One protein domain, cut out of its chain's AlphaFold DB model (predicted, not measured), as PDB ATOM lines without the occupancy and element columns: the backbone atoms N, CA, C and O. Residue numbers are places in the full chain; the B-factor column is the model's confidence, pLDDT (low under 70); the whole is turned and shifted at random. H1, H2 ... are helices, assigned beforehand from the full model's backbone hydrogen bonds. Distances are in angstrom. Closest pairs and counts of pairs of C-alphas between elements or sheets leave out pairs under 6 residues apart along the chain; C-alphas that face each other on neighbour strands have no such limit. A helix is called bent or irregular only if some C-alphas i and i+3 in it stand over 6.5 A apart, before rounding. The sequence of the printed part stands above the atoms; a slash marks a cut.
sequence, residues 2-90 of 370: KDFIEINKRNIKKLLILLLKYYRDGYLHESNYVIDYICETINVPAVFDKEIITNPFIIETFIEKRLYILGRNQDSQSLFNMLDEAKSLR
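Overview. This is residues 2 to 90 of the 370 residues of an uncharacterized protein of Spirochaetes bacterium GWF1_51_8 (UniProt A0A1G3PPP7). Three helices, H1, H4 and H5, form an up-and-down bundle, each running against the one before it, with their centres in a triangle. The shorter H2 and the tiny H3 make a smaller side part next to H1 and H4, away from H5, and the loop between H2 and H3 reaches to the far end of the model from the start of H5. The 89 printed residues hold five named helices, in the order H1 to H5, and no named strand; the class is all helix. The whole is compact, with a radius of gyration of the C-alphas of 12.6 A, and only just flat, with spans of 35 by 30 by 16 A.

Along the chain. Find C-alpha 2 at (62.638, 68.965, -39.080); from there H1, residues 2 to 25, runs 34.8 A to C-alpha 25 at (62.772, 82.073, -6.887). Next comes H2, residues 31 to 42, 16.7 A long. H3, residues 50 to 53, is a short piece of 5.3 A. H4, residues 56 to 70, covers 20.9 A. H5, residues 74 to 89, runs 23.9 A and ends at C-alpha 89, at (64.446, 89.873, -14.594). H5 is neither bent nor irregular, but only just: C-alphas 75 and 78 are 6.1 A apart.

Arrangement. Begin in the bundle with H1 and H5, which touch, closest at the C-alphas of Leu 20 and Ala 86, 5.4 A apart; they run the same way at a shallow tilt of 16 degrees. H1 also touches H4, closest at the C-alphas of Ile 12 and Ile 63, 6.3 A, at a shallow tilt of 25 degrees, opposite ways. H4 and H5 form a helical hairpin at a shallow tilt of 17 degrees; H5 touches H4 with residues 76 to 83 alone, closest at the C-alphas of Leu 67 and Ser 76, 6.9 A. Look outward to H2: it is close to H1 but not clearly touching, with the C-alphas of Leu 15 and Val 34 at 7.0 A, at a steep tilt of 40 degrees. H2 touches H3, closest at the C-alphas of Ile 35 and Ile 53, 6.2 A. H3 is apart from H1 and H5, and H2 is apart from H5. In H1, H2 and H4 every O i to N i+4 pair is within hydrogen-bond range; in H5 it is 10 of 12, and H3 is too short for such a pair.

Size, cuts and confidence. The two C-alphas farthest apart are those of Val 47 and Gln 74, at 36.8 A. The printed part has no cut, and no link is long. Check the B-factor column at residue 2, residues 42 to 49 and residues 71 to 75: there the pLDDT is under 70, against a mean of 79.9 for the printed part.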
ATOM      1  N   LYS A   2      63.759  68.302 -39.785       61.31
ATOM      2  CA  LYS A   2      62.638  68.965 -39.080       61.31
ATOM      3  C   LYS A   2      62.490  68.530 -37.612       61.31
ATOM      4  O   LYS A   2      62.508  69.390 -36.740       61.31
ATOM      5  N   ASP A   3      62.521  67.228 -37.335       70.25
ATOM      6  CA  ASP A   3      62.396  66.700 -35.962       70.25
ATOM      7  C   ASP A   3      63.528  67.179 -35.039       70.25
ATOM      8  O   ASP A   3      63.314  67.517 -33.879       70.25
ATOM      9  N   PHE A   4      64.747  67.306 -35.576       70.50
ATOM     10  CA  PHE A   4      65.895  67.847 -34.842       70.50
ATOM     11  C   PHE A   4      65.695  69.320 -34.449       70.50
ATOM     12  O   PHE A   4      66.081  69.728 -33.353       70.50
ATOM     13  N   ILE A   5      65.096  70.129 -35.327       74.31
ATOM     14  CA  ILE A   5      64.810  71.544 -35.057       74.31
ATOM     15  C   ILE A   5      63.727  71.668 -33.979       74.31
ATOM     16  O   ILE A   5      63.884  72.460 -33.050       74.31
ATOM     17  N   GLU A   6      62.664  70.870 -34.056       80.50
ATOM     18  CA  GLU A   6      61.577  70.893 -33.067       80.50
ATOM     19  C   GLU A   6      62.025  70.424 -31.679       80.50
ATOM     20  O   GLU A   6      61.708  71.079 -30.681       80.50
ATOM     21  N   ILE A   7      62.826  69.356 -31.602       83.00
ATOM     22  CA  ILE A   7      63.405  68.877 -30.337       83.00
ATOM     23  C   ILE A   7      64.261  69.974 -29.690       83.00
ATOM     24  O   ILE A   7      64.118  70.252 -28.498       83.00
ATOM     25  N   ASN A   8      65.101  70.660 -30.472       80.31
ATOM     26  CA  ASN A   8      65.917  71.760 -29.955       80.31
ATOM     27  C   ASN A   8      65.074  72.945 -29.476       80.31
ATOM     28  O   ASN A   8      65.321  73.453 -28.386       80.31
ATOM     29  N   LYS A   9      64.051  73.357 -30.234       84.00
ATOM     30  CA  LYS A   9      63.128  74.424 -29.810       84.00
ATOM     31  C   LYS A   9      62.439  74.074 -28.487       84.00
ATOM     32  O   LYS A   9      62.368  74.913 -27.591       84.00
ATOM     33  N   ARG A  10      61.973  72.827 -28.334       88.44
ATOM     34  CA  ARG A  10      61.336  72.344 -27.099       88.44
ATOM     35  C   ARG A  10      62.293  72.390 -25.908       88.44
ATOM     36  O   ARG A  10      61.904  72.875 -24.845       88.44
ATOM     37  N   ASN A  11      63.526  71.922 -26.084       89.00
ATOM     38  CA  ASN A  11      64.520  71.908 -25.013       89.00
ATOM     39  C   ASN A  11      64.974  73.324 -24.631       89.00
ATOM     40  O   ASN A  11      65.031  73.642 -23.446       89.00
ATOM     41  N   ILE A  12      65.186  74.216 -25.607       88.81
ATOM     42  CA  ILE A  12      65.487  75.634 -25.349       88.81
ATOM     43  C   ILE A  12      64.346  76.303 -24.579       88.81
ATOM     44  O   ILE A  12      64.591  76.980 -23.584       88.81
ATOM     45  N   LYS A  13      63.090  76.074 -24.984       90.75
ATOM     46  CA  LYS A  13      61.922  76.596 -24.262       90.75
ATOM     47  C   LYS A  13      61.890  76.108 -22.815       90.75
ATOM     48  O   LYS A  13      61.587  76.888 -21.915       90.75
ATOM     49  N   LYS A  14      62.215  74.834 -22.576       92.81
ATOM     50  CA  LYS A  14      62.296  74.283 -21.220       92.81
ATOM     51  C   LYS A  14      63.411  74.954 -20.407       92.81
ATOM     52  O   LYS A  14      63.140  75.373 -19.286       92.81
ATOM     53  N   LEU A  15      64.609  75.130 -20.971       91.00
ATOM     54  CA  LEU A  15      65.698  75.858 -20.307       91.00
ATOM     55  C   LEU A  15      65.319  77.308 -19.974       91.00
ATOM     56  O   LEU A  15      65.584  77.756 -18.864       91.00
ATOM     57  N   LEU A  16      64.649  78.019 -20.886       90.81
ATOM     58  CA  LEU A  16      64.164  79.384 -20.650       90.81
ATOM     59  C   LEU A  16      63.179  79.452 -19.476       90.81
ATOM     60  O   LEU A  16      63.278  80.345 -18.642       90.81
ATOM     61  N   ILE A  17      62.257  78.490 -19.370       90.50
ATOM     62  CA  ILE A  17      61.323  78.409 -18.237       90.50
ATOM     63  C   ILE A  17      62.079  78.186 -16.922       90.50
ATOM     64  O   ILE A  17      61.746  78.810 -15.915       90.50
ATOM     65  N   LEU A  18      63.090  77.312 -16.916       91.50
ATOM     66  CA  LEU A  18      63.917  77.068 -15.731       91.50
ATOM     67  C   LEU A  18      64.736  78.307 -15.344       91.50
ATOM     68  O   LEU A  18      64.804  78.634 -14.162       91.50
ATOM     69  N   LEU A  19      65.279  79.033 -16.324       89.88
ATOM     70  CA  LEU A  19      66.016  80.281 -16.114       89.88
ATOM     71  C   LEU A  19      65.114  81.393 -15.548       89.88
ATOM     72  O   LEU A  19      65.491  82.080 -14.603       89.88
ATOM     73  N   LEU A  20      63.891  81.534 -16.070       88.44
ATOM     74  CA  LEU A  20      62.898  82.484 -15.554       88.44
ATOM     75  C   LEU A  20      62.505  82.173 -14.106       88.44
ATOM     76  O   LEU A  20      62.405  83.088 -13.291       88.44
ATOM     77  N   LYS A  21      62.297  80.892 -13.774       87.94
ATOM     78  CA  LYS A  21      62.042  80.464 -12.390       87.94
ATOM     79  C   LYS A  21      63.232  80.760 -11.491       87.94
ATOM     80  O   LYS A  21      63.039  81.326 -10.425       87.94
ATOM     81  N   TYR A  22      64.451  80.472 -11.947       88.25
ATOM     82  CA  TYR A  22      65.659  80.809 -11.201       88.25
ATOM     83  C   TYR A  22      65.699  82.297 -10.832       88.25
ATOM     84  O   TYR A  22      65.909  82.630  -9.670       88.25
ATOM     85  N   TYR A  23      65.448  83.199 -11.787       87.00
ATOM     86  CA  TYR A  23      65.493  84.639 -11.510       87.00
ATOM     87  C   TYR A  23      64.375  85.127 -10.577       87.00
ATOM     88  O   TYR A  23      64.547  86.151  -9.919       87.00
ATOM     89  N   ARG A  24      63.253  84.403 -10.487       83.50
ATOM     90  CA  ARG A  24      62.147  84.718  -9.567       83.50
ATOM     91  C   ARG A  24      62.365  84.140  -8.171       83.50
ATOM     92  O   ARG A  24      62.166  84.842  -7.184       83.50
ATOM     93  N   ASP A  25      62.794  82.885  -8.105       85.12
ATOM     94  CA  ASP A  25      62.772  82.073  -6.887       85.12
ATOM     95  C   ASP A  25      64.157  81.971  -6.220       85.12
ATOM     96  O   ASP A  25      64.264  81.617  -5.048       85.12
ATOM     97  N   GLY A  26      65.231  82.297  -6.950       81.31
ATOM     98  CA  GLY A  26      66.617  82.285  -6.470       81.31
ATOM     99  C   GLY A  26      67.314  80.921  -6.520       81.31
ATOM    100  O   GLY A  26      68.446  80.808  -6.050       81.31
ATOM    101  N   TYR A  27      66.682  79.881  -7.073       81.25
ATOM    102  CA  TYR A  27      67.270  78.545  -7.202       81.25
ATOM    103  C   TYR A  27      66.849  77.836  -8.494       81.25
ATOM    104  O   TYR A  27      65.770  78.070  -9.040       81.25
ATOM    105  N   LEU A  28      67.722  76.961  -9.011       83.50
ATOM    106  CA  LEU A  28      67.493  76.271 -10.281       83.50
ATOM    107  C   LEU A  28      66.763  74.948 -10.046       83.50
ATOM    108  O   LEU A  28      67.340  73.976  -9.554       83.50
ATOM    109  N   HIS A  29      65.499  74.894 -10.451       78.94
ATOM    110  CA  HIS A  29      64.755  73.642 -10.525       78.94
ATOM    111  C   HIS A  29      65.314  72.731 -11.628       78.94
ATOM    112  O   HIS A  29      65.743  73.207 -12.674       78.94
ATOM    113  N   GLU A  30      65.265  71.412 -11.418       86.69
ATOM    114  CA  GLU A  30      65.691  70.410 -12.412       86.69
ATOM    115  C   GLU A  30      67.153  70.563 -12.891       86.69
ATOM    116  O   GLU A  30      67.452  70.372 -14.069       86.69
ATOM    117  N   SER A  31      68.085  70.855 -11.976       83.69
ATOM    118  CA  SER A  31      69.518  71.006 -12.286       83.69
ATOM    119  C   SER A  31      70.107  69.852 -13.108       83.69
ATOM    120  O   SER A  31      70.868  70.099 -14.038       83.69
ATOM    121  N   ASN A  32      69.713  68.604 -12.831       86.25
ATOM    122  CA  ASN A  32      70.175  67.436 -13.590       86.25
ATOM    123  C   ASN A  32      69.756  67.501 -15.069       86.25
ATOM    124  O   ASN A  32      70.587  67.253 -15.929       86.25
ATOM    125  N   TYR A  33      68.524  67.928 -15.382       88.44
ATOM    126  CA  TYR A  33      68.087  68.087 -16.776       88.44
ATOM    127  C   TYR A  33      68.936  69.122 -17.523       88.44
ATOM    128  O   TYR A  33      69.285  68.918 -18.684       88.44
ATOM    129  N   VAL A  34      69.264  70.236 -16.859       86.06
ATOM    130  CA  VAL A  34      70.121  71.282 -17.433       86.06
ATOM    131  C   VAL A  34      71.517  70.735 -17.716       86.06
ATOM    132  O   VAL A  34      72.032  70.933 -18.815       86.06
ATOM    133  N   ILE A  35      72.097  70.020 -16.749       84.19
ATOM    134  CA  ILE A  35      73.419  69.402 -16.883       84.19
ATOM    135  C   ILE A  35      73.429  68.414 -18.046       84.19
ATOM    136  O   ILE A  35      74.253  68.564 -18.946       84.19
ATOM    137  N   ASP A  36      72.495  67.464 -18.056       83.69
ATOM    138  CA  ASP A  36      72.430  66.407 -19.064       83.69
ATOM    139  C   ASP A  36      72.293  67.015 -20.465       83.69
ATOM    140  O   ASP A  36      73.096  66.729 -21.351       83.69
ATOM    141  N   TYR A  37      71.358  67.954 -20.653       85.88
ATOM    142  CA  TYR A  37      71.123  68.547 -21.968       85.88
ATOM    143  C   TYR A  37      72.308  69.384 -22.476       85.88
ATOM    144  O   TYR A  37      72.652  69.307 -23.660       85.88
ATOM    145  N   ILE A  38      72.947  70.179 -21.611       83.31
ATOM    146  CA  ILE A  38      74.116  70.986 -21.993       83.31
ATOM    147  C   ILE A  38      75.312  70.073 -22.304       83.31
ATOM    148  O   ILE A  38      75.927  70.223 -23.362       83.31
ATOM    149  N   CYS A  39      75.617  69.098 -21.442       78.00
ATOM    150  CA  CYS A  39      76.727  68.162 -21.638       78.00
ATOM    151  C   CYS A  39      76.557  67.306 -22.900       78.00
ATOM    152  O   CYS A  39      77.500  67.199 -23.686       78.00
ATOM    153  N   GLU A  40      75.361  66.759 -23.138       78.00
ATOM    154  CA  GLU A  40      75.048  65.996 -24.354       78.00
ATOM    155  C   GLU A  40      75.184  66.858 -25.614       78.00
ATOM    156  O   GLU A  40      75.750  66.419 -26.615       78.00
ATOM    157  N   THR A  41      74.703  68.106 -25.576       76.00
ATOM    158  CA  THR A  41      74.706  68.988 -26.756       76.00
ATOM    159  C   THR A  41      76.113  69.431 -27.152       76.00
ATOM    160  O   THR A  41      76.400  69.561 -28.343       76.00
ATOM    161  N   ILE A  42      76.983  69.684 -26.172       69.50
ATOM    162  CA  ILE A  42      78.363  70.142 -26.399       69.50
ATOM    163  C   ILE A  42      79.321  68.940 -26.541       69.50
ATOM    164  O   ILE A  42      80.479  69.110 -26.913       69.50
ATOM    165  N   ASN A  43      78.836  67.715 -26.305       64.94
ATOM    166  CA  ASN A  43      79.632  66.489 -26.280       64.94
ATOM    167  C   ASN A  43      80.803  66.578 -25.285       64.94
ATOM    168  O   ASN A  43      81.942  66.222 -25.597       64.94
ATOM    169  N   VAL A  44      80.522  67.094 -24.086       59.56
ATOM    170  CA  VAL A  44      81.517  67.197 -23.013       59.56
ATOM    171  C   VAL A  44      81.211  66.152 -21.954       59.56
ATOM    172  O   VAL A  44      80.064  66.066 -21.512       59.56
ATOM    173  N   PRO A  45      82.193  65.356 -21.500       51.09
ATOM    174  CA  PRO A  45      81.965  64.440 -20.401       51.09
ATOM    175  C   PRO A  45      81.604  65.210 -19.134       51.09
ATOM    176  O   PRO A  45      81.958  66.378 -18.966       51.09
ATOM    177  N   ALA A  46      80.930  64.517 -18.216       53.44
ATOM    178  CA  ALA A  46      80.393  65.026 -16.950       53.44
ATOM    179  C   ALA A  46      81.464  65.475 -15.919       53.44
ATOM    180  O   ALA A  46      81.295  65.317 -14.714       53.44
ATOM    181  N   VAL A  47      82.608  65.984 -16.384       52.66
ATOM    182  CA  VAL A  47      83.775  66.414 -15.600       52.66
ATOM    183  C   VAL A  47      83.656  67.882 -15.160       52.66
ATOM    184  O   VAL A  47      84.424  68.323 -14.308       52.66
ATOM    185  N   PHE A  48      82.710  68.643 -15.714       62.34
ATOM    186  CA  PHE A  48      82.422  70.005 -15.268       62.34
ATOM    187  C   PHE A  48      81.630  70.014 -13.957       62.34
ATOM    188  O   PHE A  48      80.728  69.198 -13.757       62.34
ATOM    189  N   ASP A  49      81.958  70.956 -13.070       68.94
ATOM    190  CA  ASP A  49      81.263  71.092 -11.793       68.94
ATOM    191  C   ASP A  49      79.809  71.490 -12.036       68.94
ATOM    192  O   ASP A  49      79.520  72.407 -12.811       68.94
ATOM    193  N   LYS A  50      78.890  70.806 -11.346       74.81
ATOM    194  CA  LYS A  50      77.449  71.049 -11.475       74.81
ATOM    195  C   LYS A  50      77.121  72.529 -11.295       74.81
ATOM    196  O   LYS A  50      76.393  73.074 -12.109       74.81
ATOM    197  N   GLU A  51      77.738  73.165 -10.300       76.31
ATOM    198  CA  GLU A  51      77.550  74.581  -9.964       76.31
ATOM    199  C   GLU A  51      77.882  75.524 -11.129       76.31
ATOM    200  O   GLU A  51      77.172  76.506 -11.335       76.31
ATOM    201  N   ILE A  52      78.898  75.194 -11.939       74.12
ATOM    202  CA  ILE A  52      79.287  75.979 -13.118       74.12
ATOM    203  C   ILE A  52      78.229  75.837 -14.214       74.12
ATOM    204  O   ILE A  52      77.748  76.837 -14.740       74.12
ATOM    205  N   ILE A  53      77.847  74.601 -14.555       79.12
ATOM    206  CA  ILE A  53      76.902  74.334 -15.654       79.12
ATOM    207  C   ILE A  53      75.522  74.916 -15.342       79.12
ATOM    208  O   ILE A  53      74.841  75.438 -16.222       79.12
ATOM    209  N   THR A  54      75.112  74.829 -14.078       84.00
ATOM    210  CA  THR A  54      73.826  75.342 -13.607       84.00
ATOM    211  C   THR A  54      73.843  76.842 -13.343       84.00
ATOM    212  O   THR A  54      72.822  77.387 -12.923       84.00
ATOM    213  N   ASN A  55      74.973  77.525 -13.553       83.38
ATOM    214  CA  ASN A  55      75.024  78.963 -13.375       83.38
ATOM    215  C   ASN A  55      74.139  79.651 -14.441       83.38
ATOM    216  O   ASN A  55      74.255  79.338 -15.633       83.38
ATOM    217  N   PRO A  56      73.280  80.610 -14.050       83.88
ATOM    218  CA  PRO A  56      72.370  81.306 -14.960       83.88
ATOM    219  C   PRO A  56      73.061  81.932 -16.168       83.88
ATOM    220  O   PRO A  56      72.511  81.889 -17.265       83.88
ATOM    221  N   PHE A  57      74.273  82.466 -15.996       82.31
ATOM    222  CA  PHE A  57      75.051  83.062 -17.078       82.31
ATOM    223  C   PHE A  57      75.460  82.032 -18.137       82.31
ATOM    224  O   PHE A  57      75.382  82.310 -19.334       82.31
ATOM    225  N   ILE A  58      75.862  80.830 -17.716       82.69
ATOM    226  CA  ILE A  58      76.214  79.734 -18.629       82.69
ATOM    227  C   ILE A  58      74.975  79.254 -19.385       82.69
ATOM    228  O   ILE A  58      75.027  79.084 -20.603       82.69
ATOM    229  N   ILE A  59      73.849  79.094 -18.685       87.88
ATOM    230  CA  ILE A  59      72.569  78.700 -19.288       87.88
ATOM    231  C   ILE A  59      72.106  79.752 -20.306       87.88
ATOM    232  O   ILE A  59      71.732  79.399 -21.422       87.88
ATOM    233  N   GLU A  60      72.169  81.038 -19.950       87.06
ATOM    234  CA  GLU A  60      71.845  82.173 -20.824       87.06
ATOM    235  C   GLU A  60      72.721  82.164 -22.084       87.06
ATOM    236  O   GLU A  60      72.195  82.181 -23.198       87.06
ATOM    237  N   THR A  61      74.040  82.044 -21.908       82.56
ATOM    238  CA  THR A  61      75.013  81.986 -23.009       82.56
ATOM    239  C   THR A  61      74.732  80.796 -23.927       82.56
ATOM    240  O   THR A  61      74.697  80.945 -25.148       82.56
ATOM    241  N   PHE A  62      74.466  79.613 -23.362       86.06
ATOM    242  CA  PHE A  62      74.102  78.427 -24.134       86.06
ATOM    243  C   PHE A  62      72.818  78.651 -24.939       86.06
ATOM    244  O   PHE A  62      72.811  78.418 -26.149       86.06
ATOM    245  N   ILE A  63      71.743  79.139 -24.306       87.62
ATOM    246  CA  ILE A  63      70.469  79.420 -24.983       87.62
ATOM    247  C   ILE A  63      70.681  80.407 -26.134       87.62
ATOM    248  O   ILE A  63      70.221  80.150 -27.246       87.62
ATOM    249  N   GLU A  64      71.402  81.501 -25.892       85.12
ATOM    250  CA  GLU A  64      71.672  82.538 -26.886       85.12
ATOM    251  C   GLU A  64      72.393  81.972 -28.117       85.12
ATOM    252  O   GLU A  64      71.938  82.165 -29.249       85.12
ATOM    253  N   LYS A  65      73.455  81.182 -27.915       81.31
ATOM    254  CA  LYS A  65      74.192  80.542 -29.018       81.31
ATOM    255  C   LYS A  65      73.330  79.524 -29.767       81.31
ATOM    256  O   LYS A  65      73.362  79.472 -30.997       81.31
ATOM    257  N   ARG A  66      72.508  78.736 -29.062       82.06
ATOM    258  CA  ARG A  66      71.593  77.766 -29.692       82.06
ATOM    259  C   ARG A  66      70.503  78.449 -30.516       82.06
ATOM    260  O   ARG A  66      70.211  77.985 -31.618       82.06
ATOM    261  N   LEU A  67      69.932  79.545 -30.024       82.38
ATOM    262  CA  LEU A  67      68.951  80.337 -30.767       82.38
ATOM    263  C   LEU A  67      69.559  80.966 -32.019       82.38
ATOM    264  O   LEU A  67      68.918  80.973 -33.069       82.38
ATOM    265  N   TYR A  68      70.810  81.420 -31.942       78.25
ATOM    266  CA  TYR A  68      71.522  81.957 -33.099       78.25
ATOM    267  C   TYR A  68      71.712  80.898 -34.202       78.25
ATOM    268  O   TYR A  68      71.472  81.182 -35.373       78.25
ATOM    269  N   ILE A  69      72.031  79.648 -33.835       75.00
ATOM    270  CA  ILE A  69      72.135  78.510 -34.776       75.00
ATOM    271  C   ILE A  69      70.787  78.161 -35.418       75.00
ATOM    272  O   ILE A  69      70.735  77.792 -36.589       75.00
ATOM    273  N   LEU A  70      69.685  78.259 -34.668       74.25
ATOM    274  CA  LEU A  70      68.340  78.020 -35.205       74.25
ATOM    275  C   LEU A  70      67.888  79.104 -36.201       74.25
ATOM    276  O   LEU A  70      66.902  78.898 -36.916       74.25
ATOM    277  N   GLY A  71      68.610  80.228 -36.258       66.56
ATOM    278  CA  GLY A  71      68.321  81.369 -37.113       66.56
ATOM    279  C   GLY A  71      67.110  82.180 -36.645       66.56
ATOM    280  O   GLY A  71      66.231  81.703 -35.920       66.56
ATOM    281  N   ARG A  72      67.035  83.437 -37.095       63.34
ATOM    282  CA  ARG A  72      65.885  84.323 -36.857       63.34
ATOM    283  C   ARG A  72      64.761  84.033 -37.856       63.34
ATOM    284  O   ARG A  72      64.583  84.750 -38.834       63.34
ATOM    285  N   ASN A  73      64.015  82.958 -37.622       67.50
ATOM    286  CA  ASN A  73      62.721  82.701 -38.265       67.50
ATOM    287  C   ASN A  73      61.570  82.995 -37.278       67.50
ATOM    288  O   ASN A  73      61.805  83.127 -36.075       67.50
ATOM    289  N   GLN A  74      60.333  83.130 -37.782       60.44
ATOM    290  CA  GLN A  74      59.162  83.518 -36.970       60.44
ATOM    291  C   GLN A  74      58.978  82.641 -35.719       60.44
ATOM    292  O   GLN A  74      58.665  83.156 -34.648       60.44
ATOM    293  N   ASP A  75      59.260  81.342 -35.820       66.38
ATOM    294  CA  ASP A  75      59.156  80.413 -34.692       66.38
ATOM    295  C   ASP A  75      60.203  80.674 -33.595       66.38
ATOM    296  O   ASP A  75      59.890  80.598 -32.404       66.38
ATOM    297  N   SER A  76      61.448  80.986 -33.974       74.56
ATOM    298  CA  SER A  76      62.541  81.272 -33.033       74.56
ATOM    299  C   SER A  76      62.412  82.652 -32.384       74.56
ATOM    300  O   SER A  76      62.940  82.855 -31.293       74.56
ATOM    301  N   GLN A  77      61.682  83.591 -33.001       81.62
ATOM    302  CA  GLN A  77      61.483  84.941 -32.457       81.62
ATOM    303  C   GLN A  77      60.786  84.918 -31.090       81.62
ATOM    304  O   GLN A  77      61.153  85.674 -30.195       81.62
ATOM    305  N   SER A  78      59.826  84.008 -30.899       84.38
ATOM    306  CA  SER A  78      59.160  83.823 -29.604       84.38
ATOM    307  C   SER A  78      60.138  83.429 -28.489       84.38
ATOM    308  O   SER A  78      60.017  83.903 -27.361       84.38
ATOM    309  N   LEU A  79      61.143  82.611 -28.812       86.44
ATOM    310  CA  LEU A  79      62.165  82.171 -27.867       86.44
ATOM    311  C   LEU A  79      63.195  83.272 -27.585       86.44
ATOM    312  O   LEU A  79      63.636  83.394 -26.447       86.44
ATOM    313  N   PHE A  80      63.538  84.098 -28.582       85.50
ATOM    314  CA  PHE A  80      64.347  85.303 -28.363       85.50
ATOM    315  C   PHE A  80      63.647  86.277 -27.408       85.50
ATOM    316  O   PHE A  80      64.256  86.705 -26.436       85.50
ATOM    317  N   ASN A  81      62.352  86.536 -27.602       85.94
ATOM    318  CA  ASN A  81      61.595  87.423 -26.713       85.94
ATOM    319  C   ASN A  81      61.545  86.890 -25.266       85.94
ATOM    320  O   ASN A  81      61.654  87.660 -24.318       85.94
ATOM    321  N   MET A  82      61.410  85.569 -25.086       86.50
ATOM    322  CA  MET A  82      61.489  84.940 -23.758       86.50
ATOM    323  C   MET A  82      62.886  85.066 -23.132       86.50
ATOM    324  O   MET A  82      63.000  85.215 -21.916       86.50
ATOM    325  N   LEU A  83      63.949  84.988 -23.938       86.94
ATOM    326  CA  LEU A  83      65.312  85.224 -23.464       86.94
ATOM    327  C   LEU A  83      65.481  86.677 -23.005       86.94
ATOM    328  O   LEU A  83      66.050  86.905 -21.943       86.94
ATOM    329  N   ASP A  84      64.947  87.638 -23.758       85.50
ATOM    330  CA  ASP A  84      64.984  89.058 -23.397       85.50
ATOM    331  C   ASP A  84      64.197  89.336 -22.105       85.50
ATOM    332  O   ASP A  84      64.680  90.059 -21.231       85.50
ATOM    333  N   GLU A  85      63.037  88.696 -21.920       85.56
ATOM    334  CA  GLU A  85      62.297  88.739 -20.651       85.56
ATOM    335  C   GLU A  85      63.155  88.196 -19.496       85.56
ATOM    336  O   GLU A  85      63.272  88.845 -18.456       85.56
ATOM    337  N   ALA A  86      63.815  87.048 -19.683       83.44
ATOM    338  CA  ALA A  86      64.693  86.473 -18.666       83.44
ATOM    339  C   ALA A  86      65.868  87.404 -18.328       83.44
ATOM    340  O   ALA A  86      66.151  87.624 -17.151       83.44
ATOM    341  N   LYS A  87      66.499  88.011 -19.341       82.12
ATOM    342  CA  LYS A  87      67.555  89.019 -19.165       82.12
ATOM    343  C   LYS A  87      67.044  90.267 -18.432       82.12
ATOM    344  O   LYS A  87      67.809  90.866 -17.685       82.12
ATOM    345  N   SER A  88      65.770  90.641 -18.583       81.75
ATOM    346  CA  SER A  88      65.180  91.789 -17.872       81.75
ATOM    347  C   SER A  88      64.939  91.535 -16.376       81.75
ATOM    348  O   SER A  88      65.027  92.459 -15.571       81.75
ATOM    349  N   LEU A  89      64.675  90.280 -15.990       79.56
ATOM    350  CA  LEU A  89      64.446  89.873 -14.594       79.56
ATOM    351  C   LEU A  89      65.745  89.669 -13.804       79.56
ATOM    352  O   LEU A  89      65.730  89.506 -12.583       79.56
ATOM    353  N   ARG A  90      66.879  89.667 -14.499       73.38
ATOM    354  CA  ARG A  90      68.202  89.477 -13.922       73.38
ATOM    355  C   ARG A  90      68.600  90.689 -13.075       73.38
ATOM    356  O   ARG A  90      68.680  91.815 -13.566       73.38
TER     357      ARG A  90